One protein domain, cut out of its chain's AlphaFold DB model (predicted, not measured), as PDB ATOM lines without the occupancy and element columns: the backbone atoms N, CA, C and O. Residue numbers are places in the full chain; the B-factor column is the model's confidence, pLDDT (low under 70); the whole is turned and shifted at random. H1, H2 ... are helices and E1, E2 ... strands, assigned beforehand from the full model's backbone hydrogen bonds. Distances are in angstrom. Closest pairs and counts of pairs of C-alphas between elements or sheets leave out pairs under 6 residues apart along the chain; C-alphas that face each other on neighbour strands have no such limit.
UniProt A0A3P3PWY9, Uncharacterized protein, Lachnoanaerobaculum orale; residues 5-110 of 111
ATOM      1  N   ARG A   5     148.671 160.899 113.537       97.19
ATOM      2  CA  ARG A   5     149.074 162.304 113.369       97.19
ATOM      3  C   ARG A   5     148.059 163.268 113.963       97.19
ATOM      4  O   ARG A   5     148.416 164.212 114.658       97.19
ATOM      5  N   GLU A   6     146.785 163.038 113.675       97.12
ATOM      6  CA  GLU A   6     145.713 163.893 114.166       97.12
ATOM      7  C   GLU A   6     145.597 163.774 115.704       97.12
ATOM      8  O   GLU A   6     145.398 164.775 116.392       97.12
ATOM      9  N   LEU A   7     145.839 162.576 116.259       96.81
ATOM     10  CA  LEU A   7     145.886 162.343 117.705       96.81
ATOM     11  C   LEU A   7     147.070 163.061 118.374       96.81
ATOM     12  O   LEU A   7     146.893 163.693 119.416       96.81
ATOM     13  N   LYS A   8     148.258 163.017 117.754       95.81
ATOM     14  CA  LYS A   8     149.439 163.792 118.171       95.81
ATOM     15  C   LYS A   8     149.127 165.286 118.187       95.81
ATOM     16  O   LYS A   8     149.400 165.957 119.178       95.81
ATOM     17  N   ASN A   9     148.524 165.801 117.116       95.75
ATOM     18  CA  ASN A   9     148.185 167.219 117.001       95.75
ATOM     19  C   ASN A   9     147.222 167.666 118.105       95.75
ATOM     20  O   ASN A   9     147.461 168.701 118.720       95.75
ATOM     21  N   LEU A  10     146.192 166.867 118.404       96.06
ATOM     22  CA  LEU A  10     145.292 167.137 119.524       96.06
ATOM     23  C   LEU A  10     146.049 167.181 120.858       96.06
ATOM     24  O   LEU A  10     145.860 168.111 121.639       96.06
ATOM     25  N   ALA A  11     146.898 166.188 121.134       95.75
ATOM     26  CA  ALA A  11     147.657 166.143 122.381       95.75
ATOM     27  C   ALA A  11     148.567 167.372 122.530       95.75
ATOM     28  O   ALA A  11     148.561 168.020 123.575       95.75
ATOM     29  N   LEU A  12     149.283 167.744 121.467       95.00
ATOM     30  CA  LEU A  12     150.131 168.938 121.442       95.00
ATOM     31  C   LEU A  12     149.324 170.230 121.612       95.00
ATOM     32  O   LEU A  12     149.757 171.116 122.343       95.00
ATOM     33  N   GLU A  13     148.149 170.342 120.990       95.81
ATOM     34  CA  GLU A  13     147.240 171.474 121.194       95.81
ATOM     35  C   GLU A  13     146.874 171.616 122.678       95.81
ATOM     36  O   GLU A  13     147.024 172.696 123.245       95.81
ATOM     37  N   LYS A  14     146.467 170.524 123.341       95.50
ATOM     38  CA  LYS A  14     146.085 170.557 124.764       95.50
ATOM     39  C   LYS A  14     147.260 170.853 125.689       95.50
ATOM     40  O   LYS A  14     147.104 171.653 126.611       95.50
ATOM     41  N   ILE A  15     148.435 170.295 125.410       93.44
ATOM     42  CA  ILE A  15     149.665 170.607 126.148       93.44
ATOM     43  C   ILE A  15     150.005 172.100 126.016       93.44
ATOM     44  O   ILE A  15     150.256 172.760 127.021       93.44
ATOM     45  N   ASN A  16     149.935 172.660 124.806       93.38
ATOM     46  CA  ASN A  16     150.210 174.080 124.559       93.38
ATOM     47  C   ASN A  16     149.179 175.018 125.213       93.38
ATOM     48  O   ASN A  16     149.509 176.153 125.554       93.38
ATOM     49  N   GLU A  17     147.947 174.552 125.431       95.19
ATOM     50  CA  GLU A  17     146.927 175.245 126.232       95.19
ATOM     51  C   GLU A  17     147.184 175.160 127.754       95.19
ATOM     52  O   GLU A  17     146.420 175.733 128.535       95.19
ATOM     53  N   GLY A  18     148.219 174.438 128.199       92.88
ATOM     54  CA  GLY A  18     148.507 174.189 129.613       92.88
ATOM     55  C   GLY A  18     147.572 173.162 130.261       92.88
ATOM     56  O   GLY A  18     147.435 173.128 131.485       92.88
ATOM     57  N   LYS A  19     146.884 172.335 129.462       93.81
ATOM     58  CA  LYS A  19     145.986 171.292 129.966       93.81
ATOM     59  C   LYS A  19     146.746 169.986 130.149       93.81
ATOM     60  O   LYS A  19     147.216 169.390 129.187       93.81
ATOM     61  N   LEU A  20     146.777 169.495 131.386       92.94
ATOM     62  CA  LEU A  20     147.332 168.177 131.732       92.94
ATOM     63  C   LEU A  20     146.294 167.050 131.668       92.94
ATOM     64  O   LEU A  20     146.636 165.875 131.783       92.94
ATOM     65  N   SER A  21     145.019 167.395 131.480       95.19
ATOM     66  CA  SER A  21     143.947 166.429 131.271       95.19
ATOM     67  C   SER A  21     142.908 166.944 130.281       95.19
ATOM     68  O   SER A  21     142.694 168.152 130.145       95.19
ATOM     69  N   TYR A  22     142.274 166.017 129.571       95.44
ATOM     70  CA  TYR A  22     141.195 166.289 128.627       95.44
ATOM     71  C   TYR A  22     140.238 165.101 128.601       95.44
ATOM     72  O   TYR A  22     140.680 163.962 128.519       95.44
ATOM     73  N   THR A  23     138.936 165.357 128.659       95.25
ATOM     74  CA  THR A  23     137.911 164.310 128.584       95.25
ATOM     75  C   THR A  23     137.127 164.462 127.290       95.25
ATOM     76  O   THR A  23     136.709 165.570 126.941       95.25
ATOM     77  N   PHE A  24     136.899 163.350 126.597       93.31
ATOM     78  CA  PHE A  24     136.036 163.282 125.424       93.31
ATOM     79  C   PHE A  24     135.294 161.952 125.388       93.31
ATOM     80  O   PHE A  24     135.930 160.900 125.378       93.31
ATOM     81  N   GLY A  25     133.962 161.997 125.326       90.25
ATOM     82  CA  GLY A  25     133.148 160.785 125.413       90.25
ATOM     83  C   GLY A  25     133.471 160.011 126.690       90.25
ATOM     84  O   GLY A  25     133.505 160.601 127.773       90.25
ATOM     85  N   ASP A  26     133.775 158.724 126.539       91.75
ATOM     86  CA  ASP A  26     134.173 157.850 127.640       91.75
ATOM     87  C   ASP A  26     135.694 157.837 127.867       91.75
ATOM     88  O   ASP A  26     136.183 157.003 128.628       91.75
ATOM     89  N   LEU A  27     136.460 158.735 127.236       96.44
ATOM     90  CA  LEU A  27     137.920 158.777 127.319       96.44
ATOM     91  C   LEU A  27     138.419 159.908 128.207       96.44
ATOM     92  O   LEU A  27     138.035 161.067 128.047       96.44
ATOM     93  N   ASN A  28     139.371 159.574 129.070       96.94
ATOM     94  CA  ASN A  28     140.185 160.519 129.811       96.94
ATOM     95  C   ASN A  28     141.617 160.467 129.288       96.94
ATOM     96  O   ASN A  28     142.281 159.432 129.335       96.94
ATOM     97  N   PHE A  29     142.090 161.608 128.812       97.62
ATOM     98  CA  PHE A  29     143.462 161.833 128.405       97.62
ATOM     99  C   PHE A  29     144.221 162.455 129.569       97.62
ATOM    100  O   PHE A  29     143.751 163.419 130.178       97.62
ATOM    101  N   GLN A  30     145.408 161.931 129.843       97.50
ATOM    102  CA  GLN A  30     146.374 162.523 130.760       97.50
ATOM    103  C   GLN A  30     147.639 162.841 129.969       97.50
ATOM    104  O   GLN A  30     148.282 161.928 129.453       97.50
ATOM    105  N   PHE A  31     147.989 164.119 129.880       97.19
ATOM    106  CA  PHE A  31     149.174 164.582 129.161       97.19
ATOM    107  C   PHE A  31     150.342 164.780 130.121       97.19
ATOM    108  O   PHE A  31     150.146 165.120 131.291       97.19
ATOM    109  N   TYR A  32     151.556 164.591 129.611       94.00
ATOM    110  CA  TYR A  32     152.779 164.770 130.380       94.00
ATOM    111  C   TYR A  32     153.579 165.961 129.860       94.00
ATOM    112  O   TYR A  32     153.753 166.134 128.655       94.00
ATOM    113  N   GLU A  33     154.107 166.757 130.786       88.75
ATOM    114  CA  GLU A  33     155.148 167.735 130.476       88.75
ATOM    115  C   GLU A  33     156.449 166.975 130.198       88.75
ATOM    116  O   GLU A  33     157.170 166.570 131.109       88.75
ATOM    117  N   SER A  34     156.711 166.719 128.920       87.38
ATOM    118  CA  SER A  34     157.860 165.954 128.440       87.38
ATOM    119  C   SER A  34     158.469 166.643 127.220       87.38
ATOM    120  O   SER A  34     157.841 167.477 126.570       87.38
ATOM    121  N   ASN A  35     159.715 166.291 126.898       86.94
ATOM    122  CA  ASN A  35     160.392 166.791 125.695       86.94
ATOM    123  C   ASN A  35     159.810 166.196 124.403       86.94
ATOM    124  O   ASN A  35     160.128 166.663 123.313       86.94
ATOM    125  N   VAL A  36     158.997 165.148 124.529       90.94
ATOM    126  CA  VAL A  36     158.302 164.474 123.433       90.94
ATOM    127  C   VAL A  36     156.803 164.460 123.707       90.94
ATOM    128  O   VAL A  36     156.373 164.613 124.851       90.94
ATOM    129  N   CYS A  37     155.993 164.254 122.667       94.88
ATOM    130  CA  CYS A  37     154.562 164.059 122.856       94.88
ATOM    131  C   CYS A  37     154.320 162.730 123.586       94.88
ATOM    132  O   CYS A  37     154.604 161.652 123.055       94.88
ATOM    133  N   GLU A  38     153.800 162.818 124.807       96.44
ATOM    134  CA  GLU A  38     153.521 161.668 125.658       96.44
ATOM    135  C   GLU A  38     152.196 161.864 126.389       96.44
ATOM    136  O   GLU A  38     151.950 162.905 127.008       96.44
ATOM    137  N   PHE A  39     151.336 160.852 126.325       97.69
ATOM    138  CA  PHE A  39     150.052 160.874 127.011       97.69
ATOM    139  C   PHE A  39     149.488 159.476 127.233       97.69
ATOM    140  O   PHE A  39     149.800 158.514 126.527       97.69
ATOM    141  N   ASN A  40     148.608 159.397 128.218       97.88
ATOM    142  CA  ASN A  40     147.817 158.222 128.526       97.88
ATOM    143  C   ASN A  40     146.364 158.422 128.121       97.88
ATOM    144  O   ASN A  40     145.857 159.544 128.136       97.88
ATOM    145  N   ILE A  41     145.691 157.310 127.848       97.62
ATOM    146  CA  ILE A  41     144.239 157.229 127.740       97.62
ATOM    147  C   ILE A  41     143.732 156.184 128.736       97.62
ATOM    148  O   ILE A  41     144.247 155.064 128.796       97.62
ATOM    149  N   SER A  42     142.702 156.540 129.495       95.94
ATOM    150  CA  SER A  42     141.842 155.614 130.235       95.94
ATOM    151  C   SER A  42     140.390 155.785 129.803       95.94
ATOM    152  O   SER A  42     140.007 156.823 129.262       95.94
ATOM    153  N   THR A  43     139.568 154.765 130.036       94.06
ATOM    154  CA  THR A  43     138.113 154.938 129.998       94.06
ATOM    155  C   THR A  43     137.622 155.561 131.305       94.06
ATOM    156  O   THR A  43     138.262 155.381 132.338       94.06
ATOM    157  N   ILE A  44     136.451 156.200 131.321       86.62
ATOM    158  CA  ILE A  44     135.849 156.768 132.547       86.62
ATOM    159  C   ILE A  44     135.623 155.742 133.670       86.62
ATOM    160  O   ILE A  44     135.563 156.113 134.836       86.62
ATOM    161  N   THR A  45     135.503 154.458 133.328       84.81
ATOM    162  CA  THR A  45     135.339 153.349 134.280       84.81
ATOM    163  C   THR A  45     136.658 152.731 134.735       84.81
ATOM    164  O   THR A  45     136.639 151.811 135.547       84.81
ATOM    165  N   ALA A  46     137.792 153.151 134.171       87.06
ATOM    166  CA  ALA A  46     139.095 152.608 134.518       87.06
ATOM    167  C   ALA A  46     139.795 153.540 135.510       87.06
ATOM    168  O   ALA A  46     140.081 154.695 135.192       87.06
ATOM    169  N   ASP A  47     140.134 153.005 136.683       84.69
ATOM    170  CA  ASP A  47     140.858 153.732 137.734       84.69
ATOM    171  C   ASP A  47     142.344 153.971 137.389       84.69
ATOM    172  O   ASP A  47     143.063 154.653 138.117       84.69
ATOM    173  N   PHE A  48     142.815 153.422 136.264       90.25
ATOM    174  CA  PHE A  48     144.194 153.511 135.797       90.25
ATOM    175  C   PHE A  48     144.274 153.656 134.262       90.25
ATOM    176  O   PHE A  48     143.343 153.277 133.546       90.25
ATOM    177  N   PRO A  49     145.390 154.191 133.726       92.62
ATOM    178  CA  PRO A  49     145.665 154.249 132.290       92.62
ATOM    179  C   PRO A  49     145.618 152.885 131.596       92.62
ATOM    180  O   PRO A  49     146.292 151.948 132.021       92.62
ATOM    181  N   VAL A  50     144.898 152.783 130.476       95.94
ATOM    182  CA  VAL A  50     144.797 151.525 129.709       95.94
ATOM    183  C   VAL A  50     145.615 151.544 128.421       95.94
ATOM    184  O   VAL A  50     145.994 150.480 127.934       95.94
ATOM    185  N   ILE A  51     145.957 152.726 127.898       97.81
ATOM    186  CA  ILE A  51     146.888 152.902 126.775       97.81
ATOM    187  C   ILE A  51     147.838 154.059 127.068       97.81
ATOM    188  O   ILE A  51     147.420 155.083 127.606       97.81
ATOM    189  N   LYS A  52     149.097 153.916 126.659       98.00
ATOM    190  CA  LYS A  52     150.088 154.987 126.631       98.00
ATOM    191  C   LYS A  52     150.682 155.164 125.248       98.00
ATOM    192  O   LYS A  52     151.028 154.180 124.595       98.00
ATOM    193  N   PHE A  53     150.832 156.421 124.856       98.00
ATOM    194  CA  PHE A  53     151.442 156.873 123.615       98.00
ATOM    195  C   PHE A  53     152.686 157.691 123.946       98.00
ATOM    196  O   PHE A  53     152.638 158.564 124.812       98.00
ATOM    197  N   GLU A  54     153.789 157.412 123.260       97.38
ATOM    198  CA  GLU A  54     155.054 158.121 123.446       97.38
ATOM    199  C   GLU A  54     155.788 158.257 122.107       97.38
ATOM    200  O   GLU A  54     156.105 157.259 121.449       97.38
ATOM    201  N   GLU A  55     156.076 159.488 121.688       95.38
ATOM    202  CA  GLU A  55     156.859 159.764 120.482       95.38
ATOM    203  C   GLU A  55     158.364 159.610 120.755       95.38
ATOM    204  O   GLU A  55     159.105 160.574 120.920       95.38
ATOM    205  N   ARG A  56     158.836 158.363 120.839       85.31
ATOM    206  CA  ARG A  56     160.261 158.058 121.090       85.31
ATOM    207  C   ARG A  56     161.172 158.318 119.895       85.31
ATOM    208  O   ARG A  56     162.395 158.280 120.017       85.31
ATOM    209  N   SER A  57     160.596 158.473 118.716       87.25
ATOM    210  CA  SER A  57     161.309 158.734 117.473       87.25
ATOM    211  C   SER A  57     160.447 159.652 116.631       87.25
ATOM    212  O   SER A  57     159.223 159.563 116.703       87.25
ATOM    213  N   ASP A  58     161.098 160.525 115.865       88.50
ATOM    214  CA  ASP A  58     160.413 161.515 115.040       88.50
ATOM    215  C   ASP A  58     159.349 160.833 114.173       88.50
ATOM    216  O   ASP A  58     159.646 159.870 113.462       88.50
ATOM    217  N   GLU A  59     158.105 161.296 114.295       92.62
ATOM    218  CA  GLU A  59     156.960 160.812 113.523       92.62
ATOM    219  C   GLU A  59     156.586 159.331 113.765       92.62
ATOM    220  O   GLU A  59     155.903 158.703 112.947       92.62
ATOM    221  N   ILE A  60     156.970 158.767 114.916       97.00
ATOM    222  CA  ILE A  60     156.614 157.398 115.316       97.00
ATOM    223  C   ILE A  60     156.127 157.369 116.762       97.00
ATOM    224  O   ILE A  60     156.874 157.664 117.698       97.00
ATOM    225  N   PHE A  61     154.902 156.883 116.968       97.75
ATOM    226  CA  PHE A  61     154.440 156.536 118.305       97.75
ATOM    227  C   PHE A  61     154.875 155.132 118.691       97.75
ATOM    228  O   PHE A  61     154.586 154.157 118.000       97.75
ATOM    229  N   THR A  62     155.505 155.020 119.856       97.88
ATOM    230  CA  THR A  62     155.558 153.773 120.614       97.88
ATOM    231  C   THR A  62     154.319 153.716 121.498       97.88
ATOM    232  O   THR A  62     154.117 154.582 122.346       97.88
ATOM    233  N   VAL A  63     153.479 152.706 121.288       98.25
ATOM    234  CA  VAL A  63     152.221 152.523 122.016       98.25
ATOM    235  C   VAL A  63     152.299 151.261 122.859       98.25
ATOM    236  O   VAL A  63     152.762 150.218 122.391       98.25
ATOM    237  N   ALA A  64     151.838 151.349 124.101       97.81
ATOM    238  CA  ALA A  64     151.729 150.228 125.023       97.81
ATOM    239  C   ALA A  64     150.340 150.214 125.670       97.81
ATOM    240  O   ALA A  64     149.752 151.269 125.897       97.81
ATOM    241  N   VAL A  65     149.820 149.023 125.974       97.38
ATOM    242  CA  VAL A  65     148.477 148.843 126.550       97.38
ATOM    243  C   VAL A  65     148.532 148.018 127.832       97.38
ATOM    244  O   VAL A  65     149.426 147.183 127.998       97.38
ATOM    245  N   ALA A  66     147.560 148.223 128.714       96.56
ATOM    246  CA  ALA A  66     147.263 147.295 129.797       96.56
ATOM    247  C   ALA A  66     146.495 146.074 129.268       96.56
ATOM    248  O   ALA A  66     145.773 146.157 128.273       96.56
ATOM    249  N   GLU A  67     146.630 144.927 129.928       93.69
ATOM    250  CA  GLU A  67     145.920 143.698 129.558       93.69
ATOM    251  C   GLU A  67     144.515 143.646 130.163       93.69
ATOM    252  O   GLU A  67     144.324 143.944 131.340       93.69
ATOM    253  N   LYS A  68     143.521 143.195 129.385       86.62
ATOM    254  CA  LYS A  68     142.114 143.138 129.824       86.62
ATOM    255  C   LYS A  68     141.895 142.351 131.123       86.62
ATOM    256  O   LYS A  68     141.057 142.737 131.930       86.62
ATOM    257  N   ASN A  69     142.655 141.274 131.308       85.94
ATOM    258  CA  ASN A  69     142.606 140.406 132.490       85.94
ATOM    259  C   ASN A  69     143.967 140.353 133.214       85.94
ATOM    260  O   ASN A  69     144.255 139.372 133.899       85.94
ATOM    261  N   GLY A  70     144.834 141.343 132.977       79.00
ATOM    262  CA  GLY A  70     146.185 141.394 133.531       79.00
ATOM    263  C   GLY A  70     146.264 142.171 134.841       79.00
ATOM    264  O   GLY A  70     145.250 142.540 135.435       79.00
ATOM    265  N   THR A  71     147.492 142.444 135.277       78.00
ATOM    266  CA  THR A  71     147.746 143.473 136.290       78.00
ATOM    267  C   THR A  71     147.329 144.837 135.739       78.00
ATOM    268  O   THR A  71     147.350 145.059 134.527       78.00
ATOM    269  N   GLU A  72     146.913 145.750 136.617       86.50
ATOM    270  CA  GLU A  72     146.489 147.116 136.277       86.50
ATOM    271  C   GLU A  72     147.683 148.004 135.874       86.50
ATOM    272  O   GLU A  72     147.956 149.047 136.459       86.50
ATOM    273  N   GLU A  73     148.455 147.540 134.893       90.94
ATOM    274  CA  GLU A  73     149.740 148.087 134.485       90.94
ATOM    275  C   GLU A  73     149.875 148.058 132.957       90.94
ATOM    276  O   GLU A  73     149.484 147.100 132.287       90.94
ATOM    277  N   ILE A  74     150.474 149.109 132.396       94.81
ATOM    278  CA  ILE A  74     150.799 149.181 130.972       94.81
ATOM    279  C   ILE A  74     152.021 148.310 130.660       94.81
ATOM    280  O   ILE A  74     153.121 148.523 131.171       94.81
ATOM    281  N   LEU A  75     151.859 147.373 129.726       93.44
ATOM    282  CA  LEU A  75     152.891 146.399 129.378       93.44
ATOM    283  C   LEU A  75     153.839 146.915 128.288       93.44
ATOM    284  O   LEU A  75     153.733 146.547 127.115       93.44
ATOM    285  N   TYR A  76     154.835 147.718 128.666       93.50
ATOM    286  CA  TYR A  76     155.836 148.241 127.719       93.50
ATOM    287  C   TYR A  76     156.629 147.167 126.971       93.50
ATOM    288  O   TYR A  76     157.007 147.378 125.816       93.50
ATOM    289  N   ALA A  77     156.850 146.002 127.587       94.44
ATOM    290  CA  ALA A  77     157.530 144.874 126.948       94.44
ATOM    291  C   ALA A  77     156.787 144.352 125.701       94.44
ATOM    292  O   ALA A  77     157.392 143.697 124.855       94.44
ATOM    293  N   LYS A  78     155.487 144.655 125.571       95.00
ATOM    294  CA  LYS A  78     154.655 144.303 124.414       95.00
ATOM    295  C   LYS A  78     154.329 145.503 123.517       95.00
ATOM    296  O   LYS A  78     153.459 145.392 122.654       95.00
ATOM    297  N   SER A  79     155.007 146.635 123.711       97.19
ATOM    298  CA  SER A  79     154.772 147.846 122.925       97.19
ATOM    299  C   SER A  79     154.975 147.627 121.423       97.19
ATOM    300  O   SER A  79     155.703 146.729 120.982       97.19
ATOM    301  N   LYS A  80     154.293 148.450 120.626       97.94
ATOM    302  CA  LYS A  80     154.384 148.457 119.164       97.94
ATOM    303  C   LYS A  80     154.615 149.873 118.668       97.94
ATOM    304  O   LYS A  80     154.200 150.833 119.309       97.94
ATOM    305  N   GLN A  81     155.300 149.974 117.538       97.81
ATOM    306  CA  GLN A  81     155.565 151.238 116.871       97.81
ATOM    307  C   GLN A  81     154.567 151.446 115.737       97.81
ATOM    308  O   GLN A  81     154.280 150.507 114.994       97.81
ATOM    309  N   PHE A  82     154.076 152.673 115.617       97.94
ATOM    310  CA  PHE A  82     153.117 153.100 114.607       97.94
ATOM    311  C   PHE A  82     153.606 154.393 113.971       97.94
ATOM    312  O   PHE A  82     154.037 155.307 114.675       97.94
ATOM    313  N   GLN A  83     153.542 154.464 112.645       97.56
ATOM    314  CA  GLN A  83     153.819 155.690 111.905       97.56
ATOM    315  C   GLN A  83     152.680 156.688 112.136       97.56
ATOM    316  O   GLN A  83     151.527 156.287 112.305       97.56
ATOM    317  N   MET A  84     152.965 157.991 112.097       96.25
ATOM    318  CA  MET A  84     151.919 159.015 112.269       96.25
ATOM    319  C   MET A  84     150.773 158.889 111.251       96.25
ATOM    320  O   MET A  84     149.625 159.195 111.572       96.25
ATOM    321  N   ASP A  85     151.060 158.397 110.048       96.88
ATOM    322  CA  ASP A  85     150.058 158.232 108.989       96.88
ATOM    323  C   ASP A  85     149.316 156.881 109.054       96.88
ATOM    324  O   ASP A  85     148.396 156.644 108.269       96.88
ATOM    325  N   ASP A  86     149.665 156.002 110.003       97.94
ATOM    326  CA  ASP A  86     148.920 154.764 110.238       97.94
ATOM    327  C   ASP A  86     147.531 155.067 110.822       97.94
ATOM    328  O   ASP A  86     147.327 156.014 111.587       97.94
ATOM    329  N   SER A  87     146.552 154.218 110.495       97.94
ATOM    330  CA  SER A  87     145.200 154.355 111.040       97.94
ATOM    331  C   SER A  87     145.150 153.985 112.523       97.94
ATOM    332  O   SER A  87     145.679 152.946 112.917       97.94
ATOM    333  N   ILE A  88     144.386 154.736 113.323       97.69
ATOM    334  CA  ILE A  88     144.098 154.398 114.732       97.69
ATOM    335  C   ILE A  88     143.494 152.989 114.875       97.69
ATOM    336  O   ILE A  88     143.750 152.289 115.853       97.69
ATOM    337  N   THR A  89     142.745 152.518 113.873       97.81
ATOM    338  CA  THR A  89     142.143 151.172 113.878       97.81
ATOM    339  C   THR A  89     143.175 150.043 113.936       97.81
ATOM    340  O   THR A  89     142.856 148.942 114.387       97.81
ATOM    341  N   THR A  90     144.429 150.305 113.550       97.75
ATOM    342  CA  THR A  90     145.528 149.334 113.662       97.75
ATOM    343  C   THR A  90     145.797 148.910 115.105       97.75
ATOM    344  O   THR A  90     146.248 147.783 115.317       97.75
ATOM    345  N   LEU A  91     145.437 149.732 116.099       97.75
ATOM    346  CA  LEU A  91     145.509 149.365 117.514       97.75
ATOM    347  C   LEU A  91     144.730 148.074 117.809       97.75
ATOM    348  O   LEU A  91     145.235 147.217 118.527       97.75
ATOM    349  N   LEU A  92     143.557 147.878 117.192       97.44
ATOM    350  CA  LEU A  92     142.740 146.669 117.374       97.44
ATOM    351  C   LEU A  92     143.441 145.401 116.878       97.44
ATOM    352  O   LEU A  92     143.213 144.319 117.406       97.44
ATOM    353  N   ARG A  93     144.291 145.529 115.854       96.50
ATOM    354  CA  ARG A  93     145.027 144.402 115.273       96.50
ATOM    355  C   ARG A  93     146.215 143.990 116.138       96.50
ATOM    356  O   ARG A  93     146.528 142.807 116.211       96.50
ATOM    357  N   TYR A  94     146.914 144.960 116.717       97.69
ATOM    358  CA  TYR A  94     148.146 144.711 117.469       97.69
ATOM    359  C   TYR A  94     147.920 144.491 118.965       97.69
ATOM    360  O   TYR A  94     148.769 143.885 119.620       97.69
ATOM    361  N   PHE A  95     146.792 144.970 119.486       97.06
ATOM    362  CA  PHE A  95     146.438 144.940 120.899       97.06
ATOM    363  C   PHE A  95     145.048 144.331 121.112       97.06
ATOM    364  O   PHE A  95     144.248 144.855 121.881       97.06
ATOM    365  N   ASP A  96     144.754 143.211 120.452       94.50
ATOM    366  CA  ASP A  96     143.498 142.460 120.617       94.50
ATOM    367  C   ASP A  96     143.251 141.985 122.067       94.50
ATOM    368  O   ASP A  96     142.112 141.767 122.483       94.50
ATOM    369  N   TYR A  97     144.318 141.894 122.860       93.31
ATOM    370  CA  TYR A  97     144.322 141.606 124.296       93.31
ATOM    371  C   TYR A  97     144.171 142.849 125.198       93.31
ATOM    372  O   TYR A  97     144.083 142.718 126.425       93.31
ATOM    373  N   GLY A  98     144.199 144.051 124.619       94.06
ATOM    374  CA  GLY A  98     144.227 145.317 125.342       94.06
ATOM    375  C   GLY A  98     142.951 145.563 126.146       94.06
ATOM    376  O   GLY A  98     141.834 145.337 125.667       94.06
ATOM    377  N   LYS A  99     143.110 146.045 127.379       93.69
ATOM    378  CA  LYS A  99     141.992 146.458 128.224       93.69
ATOM    379  C   LYS A  99     141.242 147.603 127.549       93.69
ATOM    380  O   LYS A  99     141.847 148.584 127.131       93.69
ATOM    381  N   ASP A 100     139.933 147.422 127.396       93.88
ATOM    382  CA  ASP A 100     139.001 148.405 126.835       93.88
ATOM    383  C   ASP A 100     139.374 148.955 125.445       93.88
ATOM    384  O   ASP A 100     138.828 149.960 124.997       93.88
ATOM    385  N   ILE A 101     140.236 148.247 124.705       95.38
ATOM    386  CA  ILE A 101     140.790 148.712 123.425       95.38
ATOM    387  C   ILE A 101     139.704 149.042 122.391       95.38
ATOM    388  O   ILE A 101     139.814 150.023 121.663       95.38
ATOM    389  N   ASN A 102     138.619 148.262 122.367       95.06
ATOM    390  CA  ASN A 102     137.487 148.494 121.470       95.06
ATOM    391  C   ASN A 102     136.732 149.785 121.809       95.06
ATOM    392  O   ASN A 102     136.285 150.477 120.897       95.06
ATOM    393  N   ILE A 103     136.601 150.109 123.099       94.44
ATOM    394  CA  ILE A 103     135.951 151.342 123.562       94.44
ATOM    395  C   ILE A 103     136.843 152.525 123.196       94.44
ATOM    396  O   ILE A 103     136.387 153.451 122.531       94.44
ATOM    397  N   VAL A 104     138.137 152.442 123.532       95.69
ATOM    398  CA  VAL A 104     139.109 153.500 123.238       95.69
ATOM    399  C   VAL A 104     139.170 153.806 121.745       95.69
ATOM    400  O   VAL A 104     138.994 154.953 121.348       95.69
ATOM    401  N   VAL A 105     139.360 152.795 120.894       96.56
ATOM    402  CA  VAL A 105     139.405 153.001 119.438       96.56
ATOM    403  C   VAL A 105     138.067 153.522 118.910       96.56
ATOM    404  O   VAL A 105     138.056 154.425 118.075       96.56
ATOM    405  N   GLY A 106     136.944 152.992 119.401       96.19
ATOM    406  CA  GLY A 106     135.610 153.425 118.992       96.19
ATOM    407  C   GLY A 106     135.342 154.905 119.267       96.19
ATOM    408  O   GLY A 106     134.749 155.578 118.425       96.19
ATOM    409  N   ASP A 107     135.800 155.424 120.405       95.38
ATOM    410  CA  ASP A 107     135.638 156.834 120.761       95.38
ATOM    411  C   ASP A 107     136.667 157.743 120.087       95.38
ATOM    412  O   ASP A 107     136.299 158.821 119.620       95.38
ATOM    413  N   LEU A 108     137.914 157.293 119.921       96.06
ATOM    414  CA  LEU A 108     138.909 158.028 119.134       96.06
ATOM    415  C   LEU A 108     138.422 158.281 117.700       96.06
ATOM    416  O   LEU A 108     138.612 159.370 117.164       96.06
ATOM    417  N   LEU A 109     137.733 157.325 117.076       96.12
ATOM    418  CA  LEU A 109     137.190 157.511 115.725       96.12
ATOM    419  C   LEU A 109     136.150 158.645 115.634       96.12
ATOM    420  O   LEU A 109     136.010 159.232 114.563       96.12
ATOM    421  N   LYS A 110     135.465 158.990 116.733       94.69
ATOM    422  CA  LYS A 110     134.427 160.041 116.788       94.69
ATOM    423  C   LYS A 110     134.973 161.447 117.069       94.69
ATOM    424  O   LYS A 110     134.238 162.409 116.864       94.69
TER     425      LYS A 110
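Overview. This is residues 5 to 110 of the 111 residues of an uncharacterized protein of Lachnoanaerobaculum orale (UniProt A0A3P3PWY9). One strongly twisted sheet of six strands, a meander with each strand the antiparallel neighbour of the one before, has H1 and H3 across its strands on one face, in two layers. The short H2 only grazes the sheet and packs on H3. The printed part has 106 residues, in the order H1, E1 to E6, H2, H3; the sheet's order is E1 - E2 - E3 - E4 - E5 - E6 and the class is mixed. It is compact, radius of gyration of the C-alphas 12.6 A, spanning 35 by 26 by 24 A.

Arrangement. H1, residues 5 to 16, is on the sheet at a height of 7.0 A, over E2, residues 27 to 31, and across the strands at 68 degrees to E2 on the local plane; their closest C-alphas, of Ile 15 and Phe 31, are 6.8 A apart. Five hairpins follow: E1, residues 21 to 24, with E2, N 22 to O 29 3.0 A; E2 with E3, residues 38 to 43, N 28 to O 42 2.8 A; E3 with E4, residues 51 to 57, N 41 to O 51 2.8 A; E4 with E5, residues 60 to 65, N 52 to O 64 2.8 A; E5 with E6, residues 80 to 83, N 63 to O 80 2.8 A. H2, residues 90 to 94, touches H3, residues 101 to 108, closest C-alphas Leu 92 and Ile 101, 6.7 A. H3 is on the sheet at a height of 8.5 A. H1 and H3 are only just apart, closest C-alphas 8.3 A. In H1, H2 and H3 every O i to N i+4 pair is within hydrogen-bond range.

Along the chain. H1 begins at C-alpha 5, (149.074, 162.304, 113.369), and is 16.3 A long; E3 is 17.4 A, E4 18.1 A. H3 ends at C-alpha 108, (138.909, 158.028, 119.134).

Size, cuts and confidence. The farthest C-alphas, of Glu 17 and Asn 69, are 35.7 A apart. The printed part has no cut. The E5 to E6 link, residues 66 to 79, is long. No printed residue is under 70.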